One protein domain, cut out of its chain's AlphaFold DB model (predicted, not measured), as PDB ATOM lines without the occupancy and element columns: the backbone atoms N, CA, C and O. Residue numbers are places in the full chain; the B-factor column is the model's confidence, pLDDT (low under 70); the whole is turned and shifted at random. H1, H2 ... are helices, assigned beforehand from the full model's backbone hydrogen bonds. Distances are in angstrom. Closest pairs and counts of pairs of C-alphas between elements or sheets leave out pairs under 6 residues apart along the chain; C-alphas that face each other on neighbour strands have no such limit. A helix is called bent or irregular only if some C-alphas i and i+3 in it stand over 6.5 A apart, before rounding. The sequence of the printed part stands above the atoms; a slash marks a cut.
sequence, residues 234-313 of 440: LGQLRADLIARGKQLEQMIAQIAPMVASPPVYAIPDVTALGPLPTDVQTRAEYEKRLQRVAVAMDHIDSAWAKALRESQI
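Overview. This is residues 234 to 313 of the 440 residues of an uncharacterized protein of Propionibacterium sp. oral taxon 192 str. F0372 (UniProt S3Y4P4). What shape do these atoms make? Two long helices, H3 and H1, lie side by side and run the same way, while the stretch that joins them, residues 259 to 279 with the short helix H2, runs back along the pair. The whole is a rod, spanning 51 by 17 by 16 A. What is it made of? The 80 printed residues hold three named helices, in the order H1, H2, H3, and no named strand, and the class is all helix. How dense is it? It is loose, with a radius of gyration of the C-alphas of 15.0 A.

Arrangement. How do the long helices stand? H3, residues 280 to 313, touches H1, residues 234 to 258, at a shallow tilt of 18 degrees, and they run the same way. Their closest C-alphas, of Leu 234 and Glu 287, are 6.7 A apart. Where is the short helix? H2, residues 270 to 273, touches H1 at residues 238 to 245 alone, the closest C-alphas being those of Ile 242 and Val 270, 5.8 A apart. It touches H3 at residues 286 to 293 alone, closest at the C-alphas of Val 270 and Val 293, 7.2 A. What do the backbones show? Every O i to N i+4 pair is within hydrogen-bond range in H3 and 19 of 21 are in H1; H2 is too short for such a pair.

Along the chain. Where is H3? It runs 50.1 A, from C-alpha 280 at (48.074, -88.127, -7.349) to C-alpha 313 at (46.828, -67.694, -53.083). Where is H1? It begins at C-alpha 234, (53.869, -82.215, -15.355), and measures 36.2 A. It has a kink of 25 degrees near residue 252 and is only just irregular, with C-alphas 254 and 257 7.0 A apart. How long is H2? It measures 5.7 A.

Size, cuts and confidence. How large is it? The two C-alphas farthest apart, of Asp 279 and Ile 313, are 51.2 A apart. Which links are long? The link from H1 to H2, 11 residues, is long; that from H2 to H3, 6 residues, is short. Where is confidence low? The mean pLDDT of the printed part is 88.7, and residue 280 is under 70; the printed part has no cut.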
ATOM      1  N   LEU A 234      55.089 -82.981 -15.158       82.88
ATOM      2  CA  LEU A 234      53.869 -82.215 -15.355       82.88
ATOM      3  C   LEU A 234      54.128 -80.698 -15.283       82.88
ATOM      4  O   LEU A 234      53.491 -79.913 -15.985       82.88
ATOM      5  N   GLY A 235      55.082 -80.284 -14.447       85.00
ATOM      6  CA  GLY A 235      55.580 -78.913 -14.351       85.00
ATOM      7  C   GLY A 235      56.365 -78.486 -15.588       85.00
ATOM      8  O   GLY A 235      56.189 -77.357 -16.047       85.00
ATOM      9  N   GLN A 236      57.150 -79.393 -16.169       85.00
ATOM     10  CA  GLN A 236      57.869 -79.160 -17.420       85.00
ATOM     11  C   GLN A 236      56.900 -79.013 -18.598       85.00
ATOM     12  O   GLN A 236      56.928 -77.994 -19.283       85.00
ATOM     13  N   LEU A 237      55.930 -79.926 -18.734       88.94
ATOM     14  CA  LEU A 237      54.865 -79.813 -19.740       88.94
ATOM     15  C   LEU A 237      54.087 -78.492 -19.616       88.94
ATOM     16  O   LEU A 237      53.772 -77.841 -20.613       88.94
ATOM     17  N   ARG A 238      53.787 -78.061 -18.384       91.81
ATOM     18  CA  ARG A 238      53.149 -76.764 -18.125       91.81
ATOM     19  C   ARG A 238      54.033 -75.597 -18.573       91.81
ATOM     20  O   ARG A 238      53.519 -74.658 -19.177       91.81
ATOM     21  N   ALA A 239      55.328 -75.623 -18.260       89.56
ATOM     22  CA  ALA A 239      56.269 -74.575 -18.648       89.56
ATOM     23  C   ALA A 239      56.413 -74.476 -20.176       89.56
ATOM     24  O   ALA A 239      56.340 -73.372 -20.722       89.56
ATOM     25  N   ASP A 240      56.505 -75.616 -20.858       90.31
ATOM     26  CA  ASP A 240      56.597 -75.695 -22.316       90.31
ATOM     27  C   ASP A 240      55.346 -75.126 -22.989       90.31
ATOM     28  O   ASP A 240      55.449 -74.317 -23.912       90.31
ATOM     29  N   LEU A 241      54.150 -75.462 -22.492       93.88
ATOM     30  CA  LEU A 241      52.904 -74.906 -23.025       93.88
ATOM     31  C   LEU A 241      52.777 -73.396 -22.769       93.88
ATOM     32  O   LEU A 241      52.264 -72.679 -23.627       93.88
ATOM     33  N   ILE A 242      53.274 -72.881 -21.636       93.31
ATOM     34  CA  ILE A 242      53.335 -71.428 -21.385       93.31
ATOM     35  C   ILE A 242      54.258 -70.747 -22.402       93.31
ATOM     36  O   ILE A 242      53.904 -69.703 -22.955       93.31
ATOM     37  N   ALA A 243      55.440 -71.315 -22.650       92.56
ATOM     38  CA  ALA A 243      56.377 -70.783 -23.634       92.56
ATOM     39  C   ALA A 243      55.780 -70.825 -25.050       92.56
ATOM     40  O   ALA A 243      55.826 -69.826 -25.770       92.56
ATOM     41  N   ARG A 244      55.134 -71.940 -25.410       92.44
ATOM     42  CA  ARG A 244      54.467 -72.127 -26.701       92.44
ATOM     43  C   ARG A 244      53.314 -71.150 -26.913       92.44
ATOM     44  O   ARG A 244      53.203 -70.589 -27.998       92.44
ATOM     45  N   GLY A 245      52.496 -70.890 -25.892       92.00
ATOM     46  CA  GLY A 245      51.428 -69.888 -25.960       92.00
ATOM     47  C   GLY A 245      51.961 -68.497 -26.313       92.00
ATOM     48  O   GLY A 245      51.468 -67.866 -27.245       92.00
ATOM     49  N   LYS A 246      53.050 -68.066 -25.659       93.00
ATOM     50  CA  LYS A 246      53.722 -66.789 -25.972       93.00
ATOM     51  C   LYS A 246      54.300 -66.761 -27.387       93.00
ATOM     52  O   LYS A 246      54.247 -65.733 -28.055       93.00
ATOM     53  N   GLN A 247      54.864 -67.876 -27.849       91.12
ATOM     54  CA  GLN A 247      55.374 -67.984 -29.215       91.12
ATOM     55  C   GLN A 247      54.240 -67.882 -30.245       91.12
ATOM     56  O   GLN A 247      54.394 -67.177 -31.242       91.12
ATOM     57  N   LEU A 248      53.095 -68.525 -29.995       91.50
ATOM     58  CA  LEU A 248      51.909 -68.419 -30.848       91.50
ATOM     59  C   LEU A 248      51.362 -66.990 -30.886       91.50
ATOM     60  O   LEU A 248      51.038 -66.510 -31.966       91.50
ATOM     61  N   GLU A 249      51.318 -66.284 -29.753       92.06
ATOM     62  CA  GLU A 249      50.936 -64.863 -29.705       92.06
ATOM     63  C   GLU A 249      51.836 -64.006 -30.601       92.06
ATOM     64  O   GLU A 249      51.345 -63.220 -31.414       92.06
ATOM     65  N   GLN A 250      53.155 -64.184 -30.493       92.69
ATOM     66  CA  GLN A 250      54.129 -63.449 -31.303       92.69
ATOM     67  C   GLN A 250      53.998 -63.779 -32.792       92.69
ATOM     68  O   GLN A 250      53.998 -62.874 -33.626       92.69
ATOM     69  N   MET A 251      53.858 -65.062 -33.127       92.00
ATOM     70  CA  MET A 251      53.681 -65.525 -34.500       92.00
ATOM     71  C   MET A 251      52.391 -64.966 -35.112       92.00
ATOM     72  O   MET A 251      52.413 -64.430 -36.218       92.00
ATOM     73  N   ILE A 252      51.272 -65.038 -34.388       92.94
ATOM     74  CA  ILE A 252      49.981 -64.524 -34.853       92.94
ATOM     75  C   ILE A 252      50.042 -63.008 -35.031       92.94
ATOM     76  O   ILE A 252      49.577 -62.514 -36.051       92.94
ATOM     77  N   ALA A 253      50.673 -62.264 -34.121       91.12
ATOM     78  CA  ALA A 253      50.846 -60.820 -34.281       91.12
ATOM     79  C   ALA A 253      51.654 -60.451 -35.541       91.12
ATOM     80  O   ALA A 253      51.356 -59.447 -36.188       91.12
ATOM     81  N   GLN A 254      52.647 -61.266 -35.913       90.69
ATOM     82  CA  GLN A 254      53.436 -61.072 -37.134       90.69
ATOM     83  C   GLN A 254      52.650 -61.425 -38.403       90.69
ATOM     84  O   GLN A 254      52.753 -60.720 -39.405       90.69
ATOM     85  N   ILE A 255      51.863 -62.504 -38.366       90.88
ATOM     86  CA  ILE A 255      51.150 -63.037 -39.534       90.88
ATOM     87  C   ILE A 255      49.812 -62.321 -39.774       90.88
ATOM     88  O   ILE A 255      49.426 -62.135 -40.925       90.88
ATOM     89  N   ALA A 256      49.113 -61.883 -38.725       91.00
ATOM     90  CA  ALA A 256      47.797 -61.245 -38.795       91.00
ATOM     91  C   ALA A 256      47.645 -60.144 -39.863       91.00
ATOM     92  O   ALA A 256      46.665 -60.209 -40.605       91.00
ATOM     93  N   PRO A 257      48.574 -59.177 -40.023       90.88
ATOM     94  CA  PRO A 257      48.442 -58.151 -41.061       90.88
ATOM     95  C   PRO A 257      48.557 -58.691 -42.497       90.88
ATOM     96  O   PRO A 257      48.181 -57.999 -43.437       90.88
ATOM     97  N   MET A 258      49.077 -59.909 -42.684       87.69
ATOM     98  CA  MET A 258      49.247 -60.556 -43.991       87.69
ATOM     99  C   MET A 258      48.052 -61.438 -44.385       87.69
ATOM    100  O   MET A 258      48.024 -61.971 -45.494       87.69
ATOM    101  N   VAL A 259      47.083 -61.628 -43.485       88.56
ATOM    102  CA  VAL A 259      45.955 -62.548 -43.667       88.56
ATOM    103  C   VAL A 259      44.678 -61.759 -43.942       88.56
ATOM    104  O   VAL A 259      44.226 -60.983 -43.106       88.56
ATOM    105  N   ALA A 260      44.060 -61.988 -45.103       85.12
ATOM    106  CA  ALA A 260      42.867 -61.257 -45.542       85.12
ATOM    107  C   ALA A 260      41.609 -61.594 -44.717       85.12
ATOM    108  O   ALA A 260      40.704 -60.775 -44.585       85.12
ATOM    109  N   SER A 261      41.532 -62.808 -44.167       84.38
ATOM    110  CA  SER A 261      40.435 -63.267 -43.303       84.38
ATOM    111  C   SER A 261      41.011 -64.003 -42.091       84.38
ATOM    112  O   SER A 261      41.191 -65.222 -42.141       84.38
ATOM    113  N   PRO A 262      41.386 -63.274 -41.025       85.56
ATOM    114  CA  PRO A 262      42.043 -63.869 -39.872       85.56
ATOM    115  C   PRO A 262      41.081 -64.782 -39.090       85.56
ATOM    116  O   PRO A 262      39.949 -64.379 -38.804       85.56
ATOM    117  N   PRO A 263      41.512 -65.995 -38.700       88.69
ATOM    118  CA  PRO A 263      40.747 -66.846 -37.799       88.69
ATOM    119  C   PRO A 263      40.519 -66.175 -36.439       88.69
ATOM    120  O   PRO A 263      41.447 -65.636 -35.835       88.69
ATOM    121  N   VAL A 264      39.294 -66.254 -35.915       86.38
ATOM    122  CA  VAL A 264      38.938 -65.685 -34.605       86.38
ATOM    123  C   VAL A 264      39.045 -66.770 -33.532       86.38
ATOM    124  O   VAL A 264      38.047 -67.357 -33.120       86.38
ATOM    125  N   TYR A 265      40.270 -67.048 -33.084       86.38
ATOM    126  CA  TYR A 265      40.535 -67.962 -31.971       86.38
ATOM    127  C   TYR A 265      41.301 -67.263 -30.850       86.38
ATOM    128  O   TYR A 265      42.248 -66.521 -31.101       86.38
ATOM    129  N   ALA A 266      40.905 -67.530 -29.606       87.50
ATOM    130  CA  ALA A 266      41.652 -67.101 -28.431       87.50
ATOM    131  C   ALA A 266      42.772 -68.104 -28.127       87.50
ATOM    132  O   ALA A 266      42.536 -69.311 -28.138       87.50
ATOM    133  N   ILE A 267      43.971 -67.605 -27.822       89.94
ATOM    134  CA  ILE A 267      45.099 -68.444 -27.403       89.94
ATOM    135  C   ILE A 267      44.861 -68.871 -25.945       89.94
ATOM    136  O   ILE A 267      44.627 -68.006 -25.098       89.94
ATOM    137  N   PRO A 268      44.870 -70.180 -25.629       91.19
ATOM    138  CA  PRO A 268      44.627 -70.648 -24.271       91.19
ATOM    139  C   PRO A 268      45.704 -70.175 -23.285       91.19
ATOM    140  O   PRO A 268      46.895 -70.399 -23.504       91.19
ATOM    141  N   ASP A 269      45.280 -69.606 -22.154       89.19
ATOM    142  CA  ASP A 269      46.174 -69.259 -21.046       89.19
ATOM    143  C   ASP A 269      46.387 -70.465 -20.120       89.19
ATOM    144  O   ASP A 269      45.528 -70.843 -19.321       89.19
ATOM    145  N   VAL A 270      47.574 -71.061 -20.213       91.88
ATOM    146  CA  VAL A 270      47.991 -72.202 -19.385       91.88
ATOM    147  C   VAL A 270      48.112 -71.808 -17.907       91.88
ATOM    148  O   VAL A 270      47.939 -72.649 -17.023       91.88
ATOM    149  N   THR A 271      48.383 -70.535 -17.598       90.44
ATOM    150  CA  THR A 271      48.528 -70.071 -16.211       90.44
ATOM    151  C   THR A 271      47.195 -70.030 -15.465       90.44
ATOM    152  O   THR A 271      47.179 -70.267 -14.254       90.44
ATOM    153  N   ALA A 272      46.078 -69.876 -16.188       90.38
ATOM    154  CA  ALA A 272      44.720 -69.928 -15.645       90.38
ATOM    155  C   ALA A 272      44.340 -71.304 -15.065       90.38
ATOM    156  O   ALA A 272      43.405 -71.397 -14.270       90.38
ATOM    157  N   LEU A 273      45.078 -72.371 -15.404       87.25
ATOM    158  CA  LEU A 273      44.892 -73.702 -14.811       87.25
ATOM    159  C   LEU A 273      45.356 -73.785 -13.345       87.25
ATOM    160  O   LEU A 273      45.052 -74.769 -12.676       87.25
ATOM    161  N   GLY A 274      46.067 -72.773 -12.837       86.75
ATOM    162  CA  GLY A 274      46.568 -72.736 -11.463       86.75
ATOM    163  C   GLY A 274      47.928 -73.430 -11.273       86.75
ATOM    164  O   GLY A 274      48.570 -73.826 -12.258       86.75
ATOM    165  N   PRO A 275      48.421 -73.520 -10.021       86.75
ATOM    166  CA  PRO A 275      49.689 -74.171  -9.690       86.75
ATOM    167  C   PRO A 275      49.604 -75.696  -9.846       86.75
ATOM    168  O   PRO A 275      48.519 -76.267  -9.935       86.75
ATOM    169  N   LEU A 276      50.766 -76.349  -9.865       85.62
ATOM    170  CA  LEU A 276      50.859 -77.797 -10.013       85.62
ATOM    171  C   LEU A 276      50.282 -78.514  -8.774       85.62
ATOM    172  O   LEU A 276      50.729 -78.222  -7.660       85.62
ATOM    173  N   PRO A 277      49.313 -79.435  -8.927       86.50
ATOM    174  CA  PRO A 277      48.777 -80.186  -7.796       86.50
ATOM    175  C   PRO A 277      49.804 -81.166  -7.211       86.50
ATOM    176  O   PRO A 277      50.625 -81.728  -7.934       86.50
ATOM    177  N   THR A 278      49.735 -81.405  -5.900       76.75
ATOM    178  CA  THR A 278      50.616 -82.347  -5.186       76.75
ATOM    179  C   THR A 278      49.999 -83.735  -5.000       76.75
ATOM    180  O   THR A 278      50.734 -84.698  -4.801       76.75
ATOM    181  N   ASP A 279      48.671 -83.857  -5.087       80.50
ATOM    182  CA  ASP A 279      47.937 -85.118  -4.937       80.50
ATOM    183  C   ASP A 279      47.852 -85.912  -6.258       80.50
ATOM    184  O   ASP A 279      47.692 -85.350  -7.341       80.50
ATOM    185  N   VAL A 280      47.944 -87.241  -6.178       69.06
ATOM    186  CA  VAL A 280      48.074 -88.127  -7.349       69.06
ATOM    187  C   VAL A 280      46.826 -88.119  -8.239       69.06
ATOM    188  O   VAL A 280      46.958 -88.103  -9.463       69.06
ATOM    189  N   GLN A 281      45.621 -88.103  -7.659       70.19
ATOM    190  CA  GLN A 281      44.372 -88.130  -8.434       70.19
ATOM    191  C   GLN A 281      44.150 -86.792  -9.145       70.19
ATOM    192  O   GLN A 281      43.902 -86.743 -10.351       70.19
ATOM    193  N   THR A 282      44.350 -85.690  -8.423       81.19
ATOM    194  CA  THR A 282      44.230 -84.336  -8.989       81.19
ATOM    195  C   THR A 282      45.298 -84.031 -10.045       81.19
ATOM    196  O   THR A 282      45.027 -83.307 -11.005       81.19
ATOM    197  N   ARG A 283      46.495 -84.625  -9.941       87.19
ATOM    198  CA  ARG A 283      47.543 -84.529 -10.971       87.19
ATOM    199  C   ARG A 283      47.146 -85.172 -12.297       87.19
ATOM    200  O   ARG A 283      47.390 -84.568 -13.338       87.19
ATOM    201  N   ALA A 284      46.518 -86.347 -12.277       81.81
ATOM    202  CA  ALA A 284      46.079 -87.020 -13.503       81.81
ATOM    203  C   ALA A 284      45.009 -86.203 -14.250       81.81
ATOM    204  O   ALA A 284      45.004 -86.112 -15.479       81.81
ATOM    205  N   GLU A 285      44.106 -85.550 -13.517       88.06
ATOM    206  CA  GLU A 285      43.129 -84.632 -14.110       88.06
ATOM    207  C   GLU A 285      43.775 -83.357 -14.659       88.06
ATOM    208  O   GLU A 285      43.386 -82.874 -15.728       88.06
ATOM    209  N   TYR A 286      44.766 -82.815 -13.948       90.69
ATOM    210  CA  TYR A 286      45.533 -81.654 -14.387       90.69
ATOM    211  C   TYR A 286      46.295 -81.939 -15.687       90.69
ATOM    212  O   TYR A 286      46.262 -81.130 -16.612       90.69
ATOM    213  N   GLU A 287      46.892 -83.123 -15.811       92.56
ATOM    214  CA  GLU A 287      47.541 -83.580 -17.042       92.56
ATOM    215  C   GLU A 287      46.571 -83.624 -18.226       92.56
ATOM    216  O   GLU A 287      46.846 -83.043 -19.276       92.56
ATOM    217  N   LYS A 288      45.380 -84.206 -18.042       91.62
ATOM    218  CA  LYS A 288      44.333 -84.208 -19.079       91.62
ATOM    219  C   LYS A 288      43.899 -82.794 -19.480       91.62
ATOM    220  O   LYS A 288      43.469 -82.574 -20.613       91.62
ATOM    221  N   ARG A 289      43.950 -81.816 -18.567       93.19
ATOM    222  CA  ARG A 289      43.681 -80.399 -18.886       93.19
ATOM    223  C   ARG A 289      44.819 -79.797 -19.716       93.19
ATOM    224  O   ARG A 289      44.525 -79.153 -20.718       93.19
ATOM    225  N   LEU A 290      46.082 -80.059 -19.370       94.06
ATOM    226  CA  LEU A 290      47.239 -79.619 -20.164       94.06
ATOM    227  C   LEU A 290      47.236 -80.218 -21.577       94.06
ATOM    228  O   LEU A 290      47.440 -79.490 -22.544       94.06
ATOM    229  N   GLN A 291      46.927 -81.508 -21.719       92.44
ATOM    230  CA  GLN A 291      46.819 -82.164 -23.027       92.44
ATOM    231  C   GLN A 291      45.725 -81.525 -23.898       92.44
ATOM    232  O   GLN A 291      45.941 -81.282 -25.083       92.44
ATOM    233  N   ARG A 292      44.570 -81.169 -23.316       93.00
ATOM    234  CA  ARG A 292      43.519 -80.424 -24.034       93.00
ATOM    235  C   ARG A 292      43.986 -79.040 -24.489       93.00
ATOM    236  O   ARG A 292      43.641 -78.626 -25.593       93.00
ATOM    237  N   VAL A 293      44.779 -78.341 -23.674       95.31
ATOM    238  CA  VAL A 293      45.377 -77.054 -24.064       95.31
ATOM    239  C   VAL A 293      46.367 -77.226 -25.217       95.31
ATOM    240  O   VAL A 293      46.325 -76.440 -26.159       95.31
ATOM    241  N   ALA A 294      47.198 -78.272 -25.188       91.81
ATOM    242  CA  ALA A 294      48.123 -78.578 -26.278       91.81
ATOM    243  C   ALA A 294      47.383 -78.777 -27.613       91.81
ATOM    244  O   ALA A 294      47.700 -78.106 -28.594       91.81
ATOM    245  N   VAL A 295      46.327 -79.600 -27.615       92.75
ATOM    246  CA  VAL A 295      45.487 -79.842 -28.803       92.75
ATOM    247  C   VAL A 295      44.822 -78.554 -29.302       92.75
ATOM    248  O   VAL A 295      44.756 -78.313 -30.507       92.75
ATOM    249  N   ALA A 296      44.345 -77.696 -28.396       92.75
ATOM    250  CA  ALA A 296      43.771 -76.407 -28.777       92.75
ATOM    251  C   ALA A 296      44.813 -75.479 -29.429       92.75
ATOM    252  O   ALA A 296      44.513 -74.835 -30.432       92.75
ATOM    253  N   MET A 297      46.041 -75.438 -28.904       93.94
ATOM    254  CA  MET A 297      47.144 -74.672 -29.496       93.94
ATOM    255  C   MET A 297      47.528 -75.188 -30.891       93.94
ATOM    256  O   MET A 297      47.718 -74.375 -31.795       93.94
ATOM    257  N   ASP A 298      47.565 -76.510 -31.100       92.25
ATOM    258  CA  ASP A 298      47.803 -77.118 -32.421       92.25
ATOM    259  C   ASP A 298      46.719 -76.734 -33.438       92.25
ATOM    260  O   ASP A 298      47.001 -76.463 -34.611       92.25
ATOM    261  N   HIS A 299      45.462 -76.691 -32.990       91.31
ATOM    262  CA  HIS A 299      44.342 -76.297 -33.836       91.31
ATOM    263  C   HIS A 299      44.441 -74.830 -34.276       91.31
ATOM    264  O   HIS A 299      44.214 -74.523 -35.448       91.31
ATOM    265  N   ILE A 300      44.821 -73.934 -33.360       92.75
ATOM    266  CA  ILE A 300      45.020 -72.506 -33.649       92.75
ATOM    267  C   ILE A 300      46.147 -72.321 -34.664       92.75
ATOM    268  O   ILE A 300      45.947 -71.636 -35.667       92.75
ATOM    269  N   ASP A 301      47.295 -72.959 -34.433       89.62
ATOM    270  CA  ASP A 301      48.443 -72.916 -35.343       89.62
ATOM    271  C   ASP A 301      48.046 -73.378 -36.756       89.62
ATOM    272  O   ASP A 301      48.213 -72.662 -37.745       89.62
ATOM    273  N   SER A 302      47.362 -74.523 -36.842       90.31
ATOM    274  CA  SER A 302      46.869 -75.080 -38.108       90.31
ATOM    275  C   SER A 302      45.892 -74.148 -38.834       90.31
ATOM    276  O   SER A 302      45.956 -74.010 -40.060       90.31
ATOM    277  N   ALA A 303      44.984 -73.496 -38.101       91.38
ATOM    278  CA  ALA A 303      44.018 -72.563 -38.673       91.38
ATOM    279  C   ALA A 303      44.696 -71.302 -39.227       91.38
ATOM    280  O   ALA A 303      44.378 -70.874 -40.338       91.38
ATOM    281  N   TRP A 304      45.663 -70.743 -38.497       90.31
ATOM    282  CA  TRP A 304      46.435 -69.584 -38.944       90.31
ATOM    283  C   TRP A 304      47.351 -69.917 -40.128       90.31
ATOM    284  O   TRP A 304      47.391 -69.162 -41.101       90.31
ATOM    285  N   ALA A 305      47.997 -71.086 -40.123       89.50
ATOM    286  CA  ALA A 305      48.791 -71.569 -41.251       89.50
ATOM    287  C   ALA A 305      47.944 -71.811 -42.514       89.50
ATOM    288  O   ALA A 305      48.410 -71.616 -43.642       89.50
ATOM    289  N   LYS A 306      46.690 -72.252 -42.356       89.56
ATOM    290  CA  LYS A 306      45.733 -72.378 -43.463       89.56
ATOM    291  C   LYS A 306      45.321 -71.003 -44.001       89.56
ATOM    292  O   LYS A 306      45.441 -70.782 -45.203       89.56
ATOM    293  N   ALA A 307      44.921 -70.081 -43.128       88.44
ATOM    294  CA  ALA A 307      44.475 -68.745 -43.524       88.44
ATOM    295  C   ALA A 307      45.579 -67.931 -44.225       88.44
ATOM    296  O   ALA A 307      45.307 -67.210 -45.189       88.44
ATOM    297  N   LEU A 308      46.839 -68.088 -43.801       89.69
ATOM    298  CA  LEU A 308      47.987 -67.482 -44.479       89.69
ATOM    299  C   LEU A 308      48.184 -68.045 -45.892       89.69
ATOM    300  O   LEU A 308      48.344 -67.265 -46.829       89.69
ATOM    301  N   ARG A 309      48.114 -69.371 -46.072       88.44
ATOM    302  CA  ARG A 309      48.194 -69.992 -47.409       88.44
ATOM    303  C   ARG A 309      47.076 -69.506 -48.327       88.44
ATOM    304  O   ARG A 309      47.339 -69.155 -49.472       88.44
ATOM    305  N   GLU A 310      45.845 -69.444 -47.831       85.12
ATOM    306  CA  GLU A 310      44.691 -68.963 -48.604       85.12
ATOM    307  C   GLU A 310      44.830 -67.480 -48.983       85.12
ATOM    308  O   GLU A 310      44.524 -67.093 -50.114       85.12
ATOM    309  N   SER A 311      45.378 -66.658 -48.085       84.81
ATOM    310  CA  SER A 311      45.639 -65.237 -48.352       84.81
ATOM    311  C   SER A 311      46.758 -65.030 -49.374       84.81
ATOM    312  O   SER A 311      46.646 -64.150 -50.222       84.81
ATOM    313  N   GLN A 312      47.802 -65.867 -49.360       83.94
ATOM    314  CA  GLN A 312      48.861 -65.848 -50.377       83.94
ATOM    315  C   GLN A 312      48.326 -66.244 -51.758       83.94
ATOM    316  O   GLN A 312      48.626 -65.578 -52.746       83.94
ATOM    317  N   ILE A 313      47.482 -67.280 -51.832       76.69
ATOM    318  CA  ILE A 313      46.828 -67.694 -53.083       76.69
ATOM    319  C   ILE A 313      45.940 -66.564 -53.621       76.69
ATOM    320  O   ILE A 313      46.002 -66.246 -54.805       76.69
TER     321      ILE A 313